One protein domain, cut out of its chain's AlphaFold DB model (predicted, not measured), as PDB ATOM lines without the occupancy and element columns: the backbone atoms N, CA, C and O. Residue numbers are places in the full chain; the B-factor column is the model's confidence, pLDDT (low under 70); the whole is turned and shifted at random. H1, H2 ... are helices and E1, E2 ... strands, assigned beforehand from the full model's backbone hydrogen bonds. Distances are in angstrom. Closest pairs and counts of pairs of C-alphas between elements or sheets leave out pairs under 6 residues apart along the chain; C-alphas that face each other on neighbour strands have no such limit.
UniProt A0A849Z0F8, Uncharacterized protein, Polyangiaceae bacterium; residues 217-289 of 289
ATOM      1  N   GLY A 217      44.459 -34.957 -20.527       90.50
ATOM      2  CA  GLY A 217      43.553 -34.227 -21.407       90.50
ATOM      3  C   GLY A 217      42.754 -35.192 -22.268       90.50
ATOM      4  O   GLY A 217      42.957 -36.401 -22.198       90.50
ATOM      5  N   GLY A 218      41.847 -34.676 -23.091       88.00
ATOM      6  CA  GLY A 218      41.040 -35.519 -23.977       88.00
ATOM      7  C   GLY A 218      40.112 -36.446 -23.190       88.00
ATOM      8  O   GLY A 218      40.493 -37.532 -22.763       88.00
ATOM      9  N   LEU A 219      38.874 -36.007 -23.010       91.50
ATOM     10  CA  LEU A 219      37.895 -36.638 -22.134       91.50
ATOM     11  C   LEU A 219      36.745 -37.243 -22.937       91.50
ATOM     12  O   LEU A 219      36.094 -36.548 -23.717       91.50
ATOM     13  N   VAL A 220      36.447 -38.518 -22.682       93.69
ATOM     14  CA  VAL A 220      35.236 -39.182 -23.173       93.69
ATOM     15  C   VAL A 220      34.586 -39.983 -22.048       93.69
ATOM     16  O   VAL A 220      35.241 -40.779 -21.381       93.69
ATOM     17  N   VAL A 221      33.278 -39.813 -21.852       95.81
ATOM     18  CA  VAL A 221      32.484 -40.682 -20.969       95.81
ATOM     19  C   VAL A 221      32.019 -41.886 -21.775       95.81
ATOM     20  O   VAL A 221      31.381 -41.731 -22.814       95.81
ATOM     21  N   ILE A 222      32.340 -43.090 -21.308       95.75
ATOM     22  CA  ILE A 222      32.022 -44.330 -22.021       95.75
ATOM     23  C   ILE A 222      30.500 -44.563 -21.966       95.75
ATOM     24  O   ILE A 222      29.948 -44.716 -20.871       95.75
ATOM     25  N   PRO A 223      29.792 -44.600 -23.109       91.56
ATOM     26  CA  PRO A 223      28.329 -44.588 -23.130       91.56
ATOM     27  C   PRO A 223      27.702 -45.963 -22.862       91.56
ATOM     28  O   PRO A 223      26.563 -46.052 -22.397       91.56
ATOM     29  N   GLU A 224      28.430 -47.046 -23.134       92.25
ATOM     30  CA  GLU A 224      27.891 -48.405 -23.113       92.25
ATOM     31  C   GLU A 224      28.929 -49.472 -22.745       92.25
ATOM     32  O   GLU A 224      30.116 -49.198 -22.567       92.25
ATOM     33  N   GLY A 225      28.455 -50.711 -22.601       94.44
ATOM     34  CA  GLY A 225      29.281 -51.861 -22.251       94.44
ATOM     35  C   GLY A 225      29.643 -51.952 -20.761       94.44
ATOM     36  O   GLY A 225      29.132 -51.194 -19.931       94.44
ATOM     37  N   PRO A 226      30.535 -52.892 -20.392       95.88
ATOM     38  CA  PRO A 226      30.899 -53.172 -18.997       95.88
ATOM     39  C   PRO A 226      31.568 -52.005 -18.256       95.88
ATOM     40  O   PRO A 226      31.685 -52.041 -17.033       95.88
ATOM     41  N   LYS A 227      32.048 -50.998 -18.992       96.44
ATOM     42  CA  LYS A 227      32.713 -49.797 -18.465       96.44
ATOM     43  C   LYS A 227      31.871 -48.529 -18.639       96.44
ATOM     44  O   LYS A 227      32.408 -47.430 -18.524       96.44
ATOM     45  N   ARG A 228      30.564 -48.653 -18.904       96.25
ATOM     46  CA  ARG A 228      29.648 -47.508 -19.007       96.25
ATOM     47  C   ARG A 228      29.804 -46.553 -17.816       96.25
ATOM     48  O   ARG A 228      29.875 -46.985 -16.670       96.25
ATOM     49  N   GLY A 229      29.842 -45.254 -18.105       96.19
ATOM     50  CA  GLY A 229      30.006 -44.180 -17.123       96.19
ATOM     51  C   GLY A 229      31.441 -43.963 -16.641       96.19
ATOM     52  O   GLY A 229      31.697 -42.961 -15.981       96.19
ATOM     53  N   SER A 230      32.378 -44.854 -16.986       98.00
ATOM     54  CA  SER A 230      33.809 -44.625 -16.762       98.00
ATOM     55  C   SER A 230      34.350 -43.585 -17.747       98.00
ATOM     56  O   SER A 230      33.730 -43.291 -18.774       98.00
ATOM     57  N   LEU A 231      35.519 -43.038 -17.435       97.00
ATOM     58  CA  LEU A 231      36.183 -42.001 -18.213       97.00
ATOM     59  C   LEU A 231      37.307 -42.615 -19.033       97.00
ATOM     60  O   LEU A 231      38.159 -43.311 -18.492       97.00
ATOM     61  N   LEU A 232      37.333 -42.333 -20.324       95.31
ATOM     62  CA  LEU A 232      38.484 -42.561 -21.179       95.31
ATOM     63  C   LEU A 232      39.260 -41.244 -21.276       95.31
ATOM     64  O   LEU A 232      38.696 -40.232 -21.697       95.31
ATOM     65  N   VAL A 233      40.524 -41.260 -20.852       94.19
ATOM     66  CA  VAL A 233      41.364 -40.059 -20.718       94.19
ATOM     67  C   VAL A 233      42.703 -40.266 -21.417       94.19
ATOM     68  O   VAL A 233      43.302 -41.339 -21.280       94.19
ATOM     69  N   SER A 234      43.175 -39.241 -22.137       91.19
ATOM     70  CA  SER A 234      44.542 -39.184 -22.667       91.19
ATOM     71  C   SER A 234      45.516 -38.654 -21.618       91.19
ATOM     72  O   SER A 234      45.261 -37.664 -20.933       91.19
ATOM     73  N   GLN A 235      46.668 -39.291 -21.488       91.69
ATOM     74  CA  GLN A 235      47.698 -38.917 -20.536       91.69
ATOM     75  C   GLN A 235      49.074 -38.965 -21.162       91.69
ATOM     76  O   GLN A 235      49.450 -39.941 -21.796       91.69
ATOM     77  N   TRP A 236      49.875 -37.956 -20.861       88.25
ATOM     78  CA  TRP A 236      51.290 -37.966 -21.177       88.25
ATOM     79  C   TRP A 236      52.032 -38.805 -20.128       88.25
ATOM     80  O   TRP A 236      52.134 -38.397 -18.968       88.25
ATOM     81  N   ARG A 237      52.514 -40.002 -20.489       87.69
ATOM     82  CA  ARG A 237      53.230 -40.898 -19.556       87.69
ATOM     83  C   ARG A 237      54.613 -41.256 -20.084       87.69
ATOM     84  O   ARG A 237      54.819 -41.380 -21.286       87.69
ATOM     85  N   THR A 238      55.552 -41.483 -19.169       85.25
ATOM     86  CA  THR A 238      56.869 -42.079 -19.445       85.25
ATOM     87  C   THR A 238      56.904 -43.525 -18.955       85.25
ATOM     88  O   THR A 238      56.293 -43.870 -17.941       85.25
ATOM     89  N   LYS A 239      57.648 -44.396 -19.646       81.31
ATOM     90  CA  LYS A 239      57.942 -45.756 -19.165       81.31
ATOM     91  C   LYS A 239      59.434 -46.040 -19.253       81.31
ATOM     92  O   LYS A 239      59.990 -46.304 -20.317       81.31
ATOM     93  N   GLY A 240      60.092 -46.006 -18.097       86.44
ATOM     94  CA  GLY A 240      61.532 -46.223 -17.993       86.44
ATOM     95  C   GLY A 240      62.319 -45.159 -18.759       86.44
ATOM     96  O   GLY A 240      62.193 -43.975 -18.475       86.44
ATOM     97  N   LYS A 241      63.141 -45.592 -19.721       87.56
ATOM     98  CA  LYS A 241      63.979 -44.709 -20.554       87.56
ATOM     99  C   LYS A 241      63.312 -44.276 -21.865       87.56
ATOM    100  O   LYS A 241      63.962 -43.630 -22.681       87.56
ATOM    101  N   GLN A 242      62.065 -44.680 -22.108       80.31
ATOM    102  CA  GLN A 242      61.350 -44.280 -23.316       80.31
ATOM    103  C   GLN A 242      60.917 -42.812 -23.215       80.31
ATOM    104  O   GLN A 242      60.611 -42.351 -22.108       80.31
ATOM    105  N   PRO A 243      60.884 -42.080 -24.346       80.31
ATOM    106  CA  PRO A 243      60.294 -40.751 -24.369       80.31
ATOM    107  C   PRO A 243      58.840 -40.824 -23.899       80.31
ATOM    108  O   PRO A 243      58.177 -41.859 -24.013       80.31
ATOM    109  N   ALA A 244      58.370 -39.724 -23.328       81.75
ATOM    110  CA  ALA A 244      56.977 -39.606 -22.957       81.75
ATOM    111  C   ALA A 244      56.103 -39.621 -24.217       81.75
ATOM    112  O   ALA A 244      56.463 -38.969 -25.193       81.75
ATOM    113  N   ASN A 245      54.985 -40.346 -24.186       81.62
ATOM    114  CA  ASN A 245      54.002 -40.343 -25.271       81.62
ATOM    115  C   ASN A 245      52.579 -40.254 -24.703       81.62
ATOM    116  O   ASN A 245      52.367 -40.384 -23.491       81.62
ATOM    117  N   ASP A 246      51.611 -40.073 -25.600       82.38
ATOM    118  CA  ASP A 246      50.187 -40.112 -25.284       82.38
ATOM    119  C   ASP A 246      49.704 -41.537 -24.980       82.38
ATOM    120  O   ASP A 246      49.952 -42.493 -25.718       82.38
ATOM    121  N   HIS A 247      48.970 -41.658 -23.879       87.94
ATOM    122  CA  HIS A 247      48.358 -42.876 -23.377       87.94
ATOM    123  C   HIS A 247      46.870 -42.717 -23.208       87.94
ATOM    124  O   HIS A 247      46.434 -41.824 -22.497       87.94
ATOM    125  N   CYS A 248      46.107 -43.686 -23.694       90.88
ATOM    126  CA  CYS A 248      44.719 -43.815 -23.284       90.88
ATOM    127  C   CYS A 248      44.603 -44.759 -22.085       90.88
ATOM    128  O   CYS A 248      45.105 -45.889 -22.099       90.88
ATOM    129  N   ALA A 249      43.897 -44.306 -21.057       93.81
ATOM    130  CA  ALA A 249      43.536 -45.122 -19.911       93.81
ATOM    131  C   ALA A 249      42.078 -44.880 -19.514       93.81
ATOM    132  O   ALA A 249      41.495 -43.828 -19.781       93.81
ATOM    133  N   VAL A 250      41.487 -45.904 -18.909       96.00
ATOM    134  CA  VAL A 250      40.119 -45.892 -18.406       96.00
ATOM    135  C   VAL A 250      40.170 -45.658 -16.910       96.00
ATOM    136  O   VAL A 250      40.833 -46.413 -16.200       96.00
ATOM    137  N   PHE A 251      39.434 -44.668 -16.429       97.88
ATOM    138  CA  PHE A 251      39.316 -44.310 -15.024       97.88
ATOM    139  C   PHE A 251      37.869 -44.443 -14.566       97.88
ATOM    140  O   PHE A 251      36.941 -44.221 -15.343       97.88
ATOM    141  N   ASP A 252      37.657 -44.797 -13.304       98.12
ATOM    142  CA  ASP A 252      36.351 -44.585 -12.691       98.12
ATOM    143  C   ASP A 252      36.105 -43.090 -12.426       98.12
ATOM    144  O   ASP A 252      36.966 -42.231 -12.642       98.12
ATOM    145  N   THR A 253      34.910 -42.763 -11.943       97.62
ATOM    146  CA  THR A 253      34.514 -41.377 -11.667       97.62
ATOM    147  C   THR A 253      35.299 -40.742 -10.513       97.62
ATOM    148  O   THR A 253      35.300 -39.518 -10.385       97.62
ATOM    149  N   ASN A 254      35.996 -41.539  -9.698       97.69
ATOM    150  CA  ASN A 254      36.846 -41.086  -8.596       97.69
ATOM    151  C   ASN A 254      38.326 -40.974  -9.001       97.69
ATOM    152  O   ASN A 254      39.159 -40.677  -8.148       97.69
ATOM    153  N   GLY A 255      38.663 -41.217 -10.272       97.38
ATOM    154  CA  GLY A 255      40.033 -41.116 -10.776       97.38
ATOM    155  C   GLY A 255      40.879 -42.372 -10.590       97.38
ATOM    156  O   GLY A 255      42.082 -42.346 -10.853       97.38
ATOM    157  N   LYS A 256      40.293 -43.495 -10.164       97.75
ATOM    158  CA  LYS A 256      41.018 -44.765 -10.082       97.75
ATOM    159  C   LYS A 256      41.137 -45.380 -11.468       97.75
ATOM    160  O   LYS A 256      40.134 -45.626 -12.135       97.75
ATOM    161  N   GLU A 257      42.359 -45.701 -11.877       97.12
ATOM    162  CA  GLU A 257      42.604 -46.404 -13.136       97.12
ATOM    163  C   GLU A 257      42.004 -47.821 -13.099       97.12
ATOM    164  O   GLU A 257      42.278 -48.619 -12.201       97.12
ATOM    165  N   LEU A 258      41.168 -48.128 -14.089       96.25
ATOM    166  CA  LEU A 258      40.514 -49.420 -14.282       96.25
ATOM    167  C   LEU A 258      41.189 -50.263 -15.362       96.25
ATOM    168  O   LEU A 258      41.107 -51.490 -15.309       96.25
ATOM    169  N   ALA A 259      41.782 -49.617 -16.367       94.06
ATOM    170  CA  ALA A 259      42.504 -50.272 -17.449       94.06
ATOM    171  C   ALA A 259      43.459 -49.290 -18.137       94.06
ATOM    172  O   ALA A 259      43.066 -48.174 -18.469       94.06
ATOM    173  N   SER A 260      44.672 -49.742 -18.443       91.94
ATOM    174  CA  SER A 260      45.575 -49.059 -19.372       91.94
ATOM    175  C   SER A 260      45.404 -49.677 -20.756       91.94
ATOM    176  O   SER A 260      45.592 -50.882 -20.914       91.94
ATOM    177  N   ILE A 261      45.096 -48.861 -21.765       87.94
ATOM    178  CA  ILE A 261      44.942 -49.327 -23.156       87.94
ATOM    179  C   ILE A 261      46.318 -49.443 -23.839       87.94
ATOM    180  O   ILE A 261      46.480 -50.194 -24.796       87.94
ATOM    181  N   GLY A 262      47.348 -48.831 -23.242       75.06
ATOM    182  CA  GLY A 262      48.748 -49.023 -23.611       75.06
ATOM    183  C   GLY A 262      49.240 -48.064 -24.691       75.06
ATOM    184  O   GLY A 262      48.574 -47.091 -25.029       75.06
ATOM    185  N   TRP A 263      50.463 -48.333 -25.145       68.81
ATOM    186  CA  TRP A 263      51.163 -47.610 -26.205       68.81
ATOM    187  C   TRP A 263      50.692 -48.129 -27.565       68.81
ATOM    188  O   TRP A 263      50.403 -49.321 -27.695       68.81
ATOM    189  N   TYR A 264      50.710 -47.286 -28.595       63.62
ATOM    190  CA  TYR A 264      50.708 -47.785 -29.968       63.62
ATOM    191  C   TYR A 264      52.147 -48.146 -30.352       63.62
ATOM    192  O   TYR A 264      53.014 -47.285 -30.459       63.62
ATOM    193  N   GLU A 265      52.416 -49.448 -30.490       57.28
ATOM    194  CA  GLU A 265      53.756 -49.979 -30.791       57.28
ATOM    195  C   GLU A 265      54.256 -49.614 -32.193       57.28
ATOM    196  O   GLU A 265      55.448 -49.751 -32.461       57.28
ATOM    197  N   ASP A 266      53.386 -49.129 -33.086       60.25
ATOM    198  CA  ASP A 266      53.787 -48.783 -34.455       60.25
ATOM    199  C   ASP A 266      54.642 -47.509 -34.539       60.25
ATOM    200  O   ASP A 266      55.176 -47.206 -35.606       60.25
ATOM    201  N   GLY A 267      54.810 -46.795 -33.418       54.31
ATOM    202  CA  GLY A 267      55.696 -45.642 -33.314       54.31
ATOM    203  C   GLY A 267      55.344 -44.528 -34.293       54.31
ATOM    204  O   GLY A 267      56.214 -43.711 -34.578       54.31
ATOM    205  N   SER A 268      54.118 -44.502 -34.831       53.81
ATOM    206  CA  SER A 268      53.690 -43.481 -35.780       53.81
ATOM    207  C   SER A 268      53.274 -42.208 -35.022       53.81
ATOM    208  O   SER A 268      52.193 -42.168 -34.432       53.81
ATOM    209  N   PRO A 269      54.106 -41.144 -35.005       45.59
ATOM    210  CA  PRO A 269      53.770 -39.900 -34.304       45.59
ATOM    211  C   PRO A 269      52.564 -39.184 -34.935       45.59
ATOM    212  O   PRO A 269      51.892 -38.404 -34.269       45.59
ATOM    213  N   ASP A 270      52.240 -39.498 -36.195       46.00
ATOM    214  CA  ASP A 270      51.126 -38.900 -36.942       46.00
ATOM    215  C   ASP A 270      49.751 -39.477 -36.566       46.00
ATOM    216  O   ASP A 270      48.716 -39.005 -37.040       46.00
ATOM    217  N   LYS A 271      49.719 -40.484 -35.688       47.91
ATOM    218  CA  LYS A 271      48.495 -41.003 -35.077       47.91
ATOM    219  C   LYS A 271      48.566 -40.845 -33.568       47.91
ATOM    220  O   LYS A 271      48.369 -41.813 -32.834       47.91
ATOM    221  N   ALA A 272      48.773 -39.612 -33.102       46.59
ATOM    222  CA  ALA A 272      48.230 -39.187 -31.816       46.59
ATOM    223  C   ALA A 272      46.703 -39.373 -31.879       46.59
ATOM    224  O   ALA A 272      45.926 -38.472 -32.191       46.59
ATOM    225  N   LEU A 273      46.285 -40.625 -31.723       51.25
ATOM    226  CA  LEU A 273      44.913 -41.047 -31.634       51.25
ATOM    227  C   LEU A 273      44.399 -40.378 -30.379       51.25
ATOM    228  O   LEU A 273      44.660 -40.840 -29.268       51.25
ATOM    229  N   PHE A 274      43.656 -39.291 -30.571       64.50
ATOM    230  CA  PHE A 274      42.678 -38.861 -29.590       64.50
ATOM    231  C   PHE A 274      41.991 -40.123 -29.076       64.50
ATOM    232  O   PHE A 274      41.637 -40.992 -29.877       64.50
ATOM    233  N   CYS A 275      41.873 -40.269 -27.761       78.06
ATOM    234  CA  CYS A 275      41.236 -41.435 -27.176       78.06
ATOM    235  C   CYS A 275      39.769 -41.481 -27.622       78.06
ATOM    236  O   CYS A 275      38.892 -40.901 -26.989       78.06
ATOM    237  N   THR A 276      39.514 -42.128 -28.758       84.25
ATOM    238  CA  THR A 276      38.197 -42.247 -29.368       84.25
ATOM    239  C   THR A 276      37.659 -43.642 -29.123       84.25
ATOM    240  O   THR A 276      38.386 -44.638 -29.157       84.25
ATOM    241  N   LEU A 277      36.349 -43.721 -28.905       84.62
ATOM    242  CA  LEU A 277      35.653 -44.997 -28.747       84.62
ATOM    243  C   LEU A 277      35.676 -45.828 -30.034       84.62
ATOM    244  O   LEU A 277      35.512 -47.039 -29.972       84.62
ATOM    245  N   GLU A 278      35.934 -45.199 -31.183       85.44
ATOM    246  CA  GLU A 278      36.021 -45.874 -32.476       85.44
ATOM    247  C   GLU A 278      37.324 -46.646 -32.684       85.44
ATOM    248  O   GLU A 278      37.393 -47.521 -33.550       85.44
ATOM    249  N   HIS A 279      38.357 -46.381 -31.879       83.19
ATOM    250  CA  HIS A 279      39.629 -47.054 -32.064       83.19
ATOM    251  C   HIS A 279      39.538 -48.553 -31.698       83.19
ATOM    252  O   HIS A 279      39.120 -48.883 -30.584       83.19
ATOM    253  N   PRO A 280      39.989 -49.498 -32.554       86.31
ATOM    254  CA  PRO A 280      39.850 -50.936 -32.295       86.31
ATOM    255  C   PRO A 280      40.478 -51.410 -30.978       86.31
ATOM    256  O   PRO A 280      39.906 -52.252 -30.284       86.31
ATOM    257  N   ALA A 281      41.636 -50.855 -30.599       84.56
ATOM    258  CA  ALA A 281      42.273 -51.179 -29.320       84.56
ATOM    259  C   ALA A 281      41.437 -50.688 -28.127       84.56
ATOM    260  O   ALA A 281      41.348 -51.386 -27.117       84.56
ATOM    261  N   VAL A 282      40.776 -49.532 -28.273       86.31
ATOM    262  CA  VAL A 282      39.866 -48.987 -27.262       86.31
ATOM    263  C   VAL A 282      38.624 -49.866 -27.159       86.31
ATOM    264  O   VAL A 282      38.344 -50.362 -26.072       86.31
ATOM    265  N   LYS A 283      37.944 -50.178 -28.272       89.25
ATOM    266  CA  LYS A 283      36.780 -51.089 -28.270       89.25
ATOM    267  C   LYS A 283      37.097 -52.427 -27.611       89.25
ATOM    268  O   LYS A 283      36.372 -52.862 -26.718       89.25
ATOM    269  N   LYS A 284      38.229 -53.039 -27.982       89.38
ATOM    270  CA  LYS A 284      38.699 -54.299 -27.391       89.38
ATOM    271  C   LYS A 284      38.932 -54.173 -25.884       89.38
ATOM    272  O   LYS A 284      38.469 -55.031 -25.138       89.38
ATOM    273  N   ALA A 285      39.624 -53.126 -25.432       87.19
ATOM    274  CA  ALA A 285      39.896 -52.903 -24.010       87.19
ATOM    275  C   ALA A 285      38.619 -52.619 -23.197       87.19
ATOM    276  O   ALA A 285      38.530 -52.996 -22.028       87.19
ATOM    277  N   LEU A 286      37.622 -51.991 -23.821       90.06
ATOM    278  CA  LEU A 286      36.326 -51.691 -23.214       90.06
ATOM    279  C   LEU A 286      35.332 -52.859 -23.278       90.06
ATOM    280  O   LEU A 286      34.282 -52.793 -22.638       90.06
ATOM    281  N   GLY A 287      35.645 -53.930 -24.016       91.12
ATOM    282  CA  GLY A 287      34.710 -55.030 -24.265       91.12
ATOM    283  C   GLY A 287      33.493 -54.599 -25.091       91.12
ATOM    284  O   GLY A 287      32.409 -55.155 -24.917       91.12
ATOM    285  N   MET A 288      33.660 -53.585 -25.944       88.62
ATOM    286  CA  MET A 288      32.646 -53.124 -26.892       88.62
ATOM    287  C   MET A 288      32.661 -54.010 -28.143       88.62
ATOM    288  O   MET A 288      33.710 -54.545 -28.515       88.62
ATOM    289  N   ARG A 289      31.487 -54.200 -28.749       84.12
ATOM    290  CA  ARG A 289      31.325 -54.972 -29.988       84.12
ATOM    291  C   ARG A 289      31.572 -54.113 -31.220       84.12
ATOM    292  O   ARG A 289      31.332 -52.889 -31.144       84.12
TER     293      ARG A 289
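What this domain is: This is residues 217 to 289 of the 289 residues of an uncharacterized protein of Polyangiaceae bacterium (UniProt A0A849Z0F8). One strongly twisted sheet of four strands forms a wall, and the short helix H1 and the long loop that leads to it, residues 263 to 279, lie over one face of it. The strands E1, E2, E3 and E4 follow each other as hairpins, and H1 comes last, over E3 and E4. The printed part has 73 residues with four named strands and then one named helix; the sheet's order is E1 - E2 - E3 - E4, antiparallel throughout. The class is mixed, helices and strands, with under half of the residues, 32, in named elements. The whole is compact and rounded, with a radius of gyration of the C-alphas of 12.1 A and spans of 34 by 25 by 17 A.

How they stand to each other: E1, residues 217 to 221, and E2, residues 231 to 237, are antiparallel neighbours and a hairpin, with 159 degrees between their directions; N 232 and O 220 are 2.8 A apart, within hydrogen-bond range. E2 forms the next hairpin with E3, residues 245 to 251, at 148 degrees, where N 235 and O 247 are within hydrogen-bond range at 2.7 A, as are N 249 and O 233 at 3.0 A. E3 and E4, residues 257 to 262, are a hairpin at 147 degrees, with N 250 and O 259 within hydrogen-bond range at 2.8 A. The four strands make a meander, each strand the antiparallel neighbour of the one before. E1 and E4 are the edge strands and stay apart. H1, residues 280 to 286, is on the sheet at a height over the sheet of 9.2 A. It lies over E3 and only just over E4, on which 3 of its 7 C-alphas fall. It runs along the strands, at 12 degrees to E3 on the local plane. The closest C-alphas of E4 and H1 are those of Ile 261 and Ala 285, 6.2 A apart. In H1 every O i to N i+4 pair is within hydrogen-bond range.

Where its parts are: E1 begins at C-alpha 217, (43.553, -34.227, -21.407), and is 12.8 A long from first to last C-alpha. E2 is 17.1 A long and E3 18.3 A. E4 is 12.4 A long and begins at C-alpha 257, (42.604, -46.404, -13.136). H1 is 9.8 A long and ends at C-alpha 286, (36.326, -51.691, -23.214).

The domain as a whole: The two C-alphas farthest apart are those of Glu 224 and Lys 241, at 36.4 A. The printed part has no cut and ends at Arg 289, the chain's last residue. The link from E3 to E4 is tight, with 5 residues, and the link from E4 to H1 is long, with 17. The mean pLDDT of the printed part is 84.4; residues 263 to 274 are under 70.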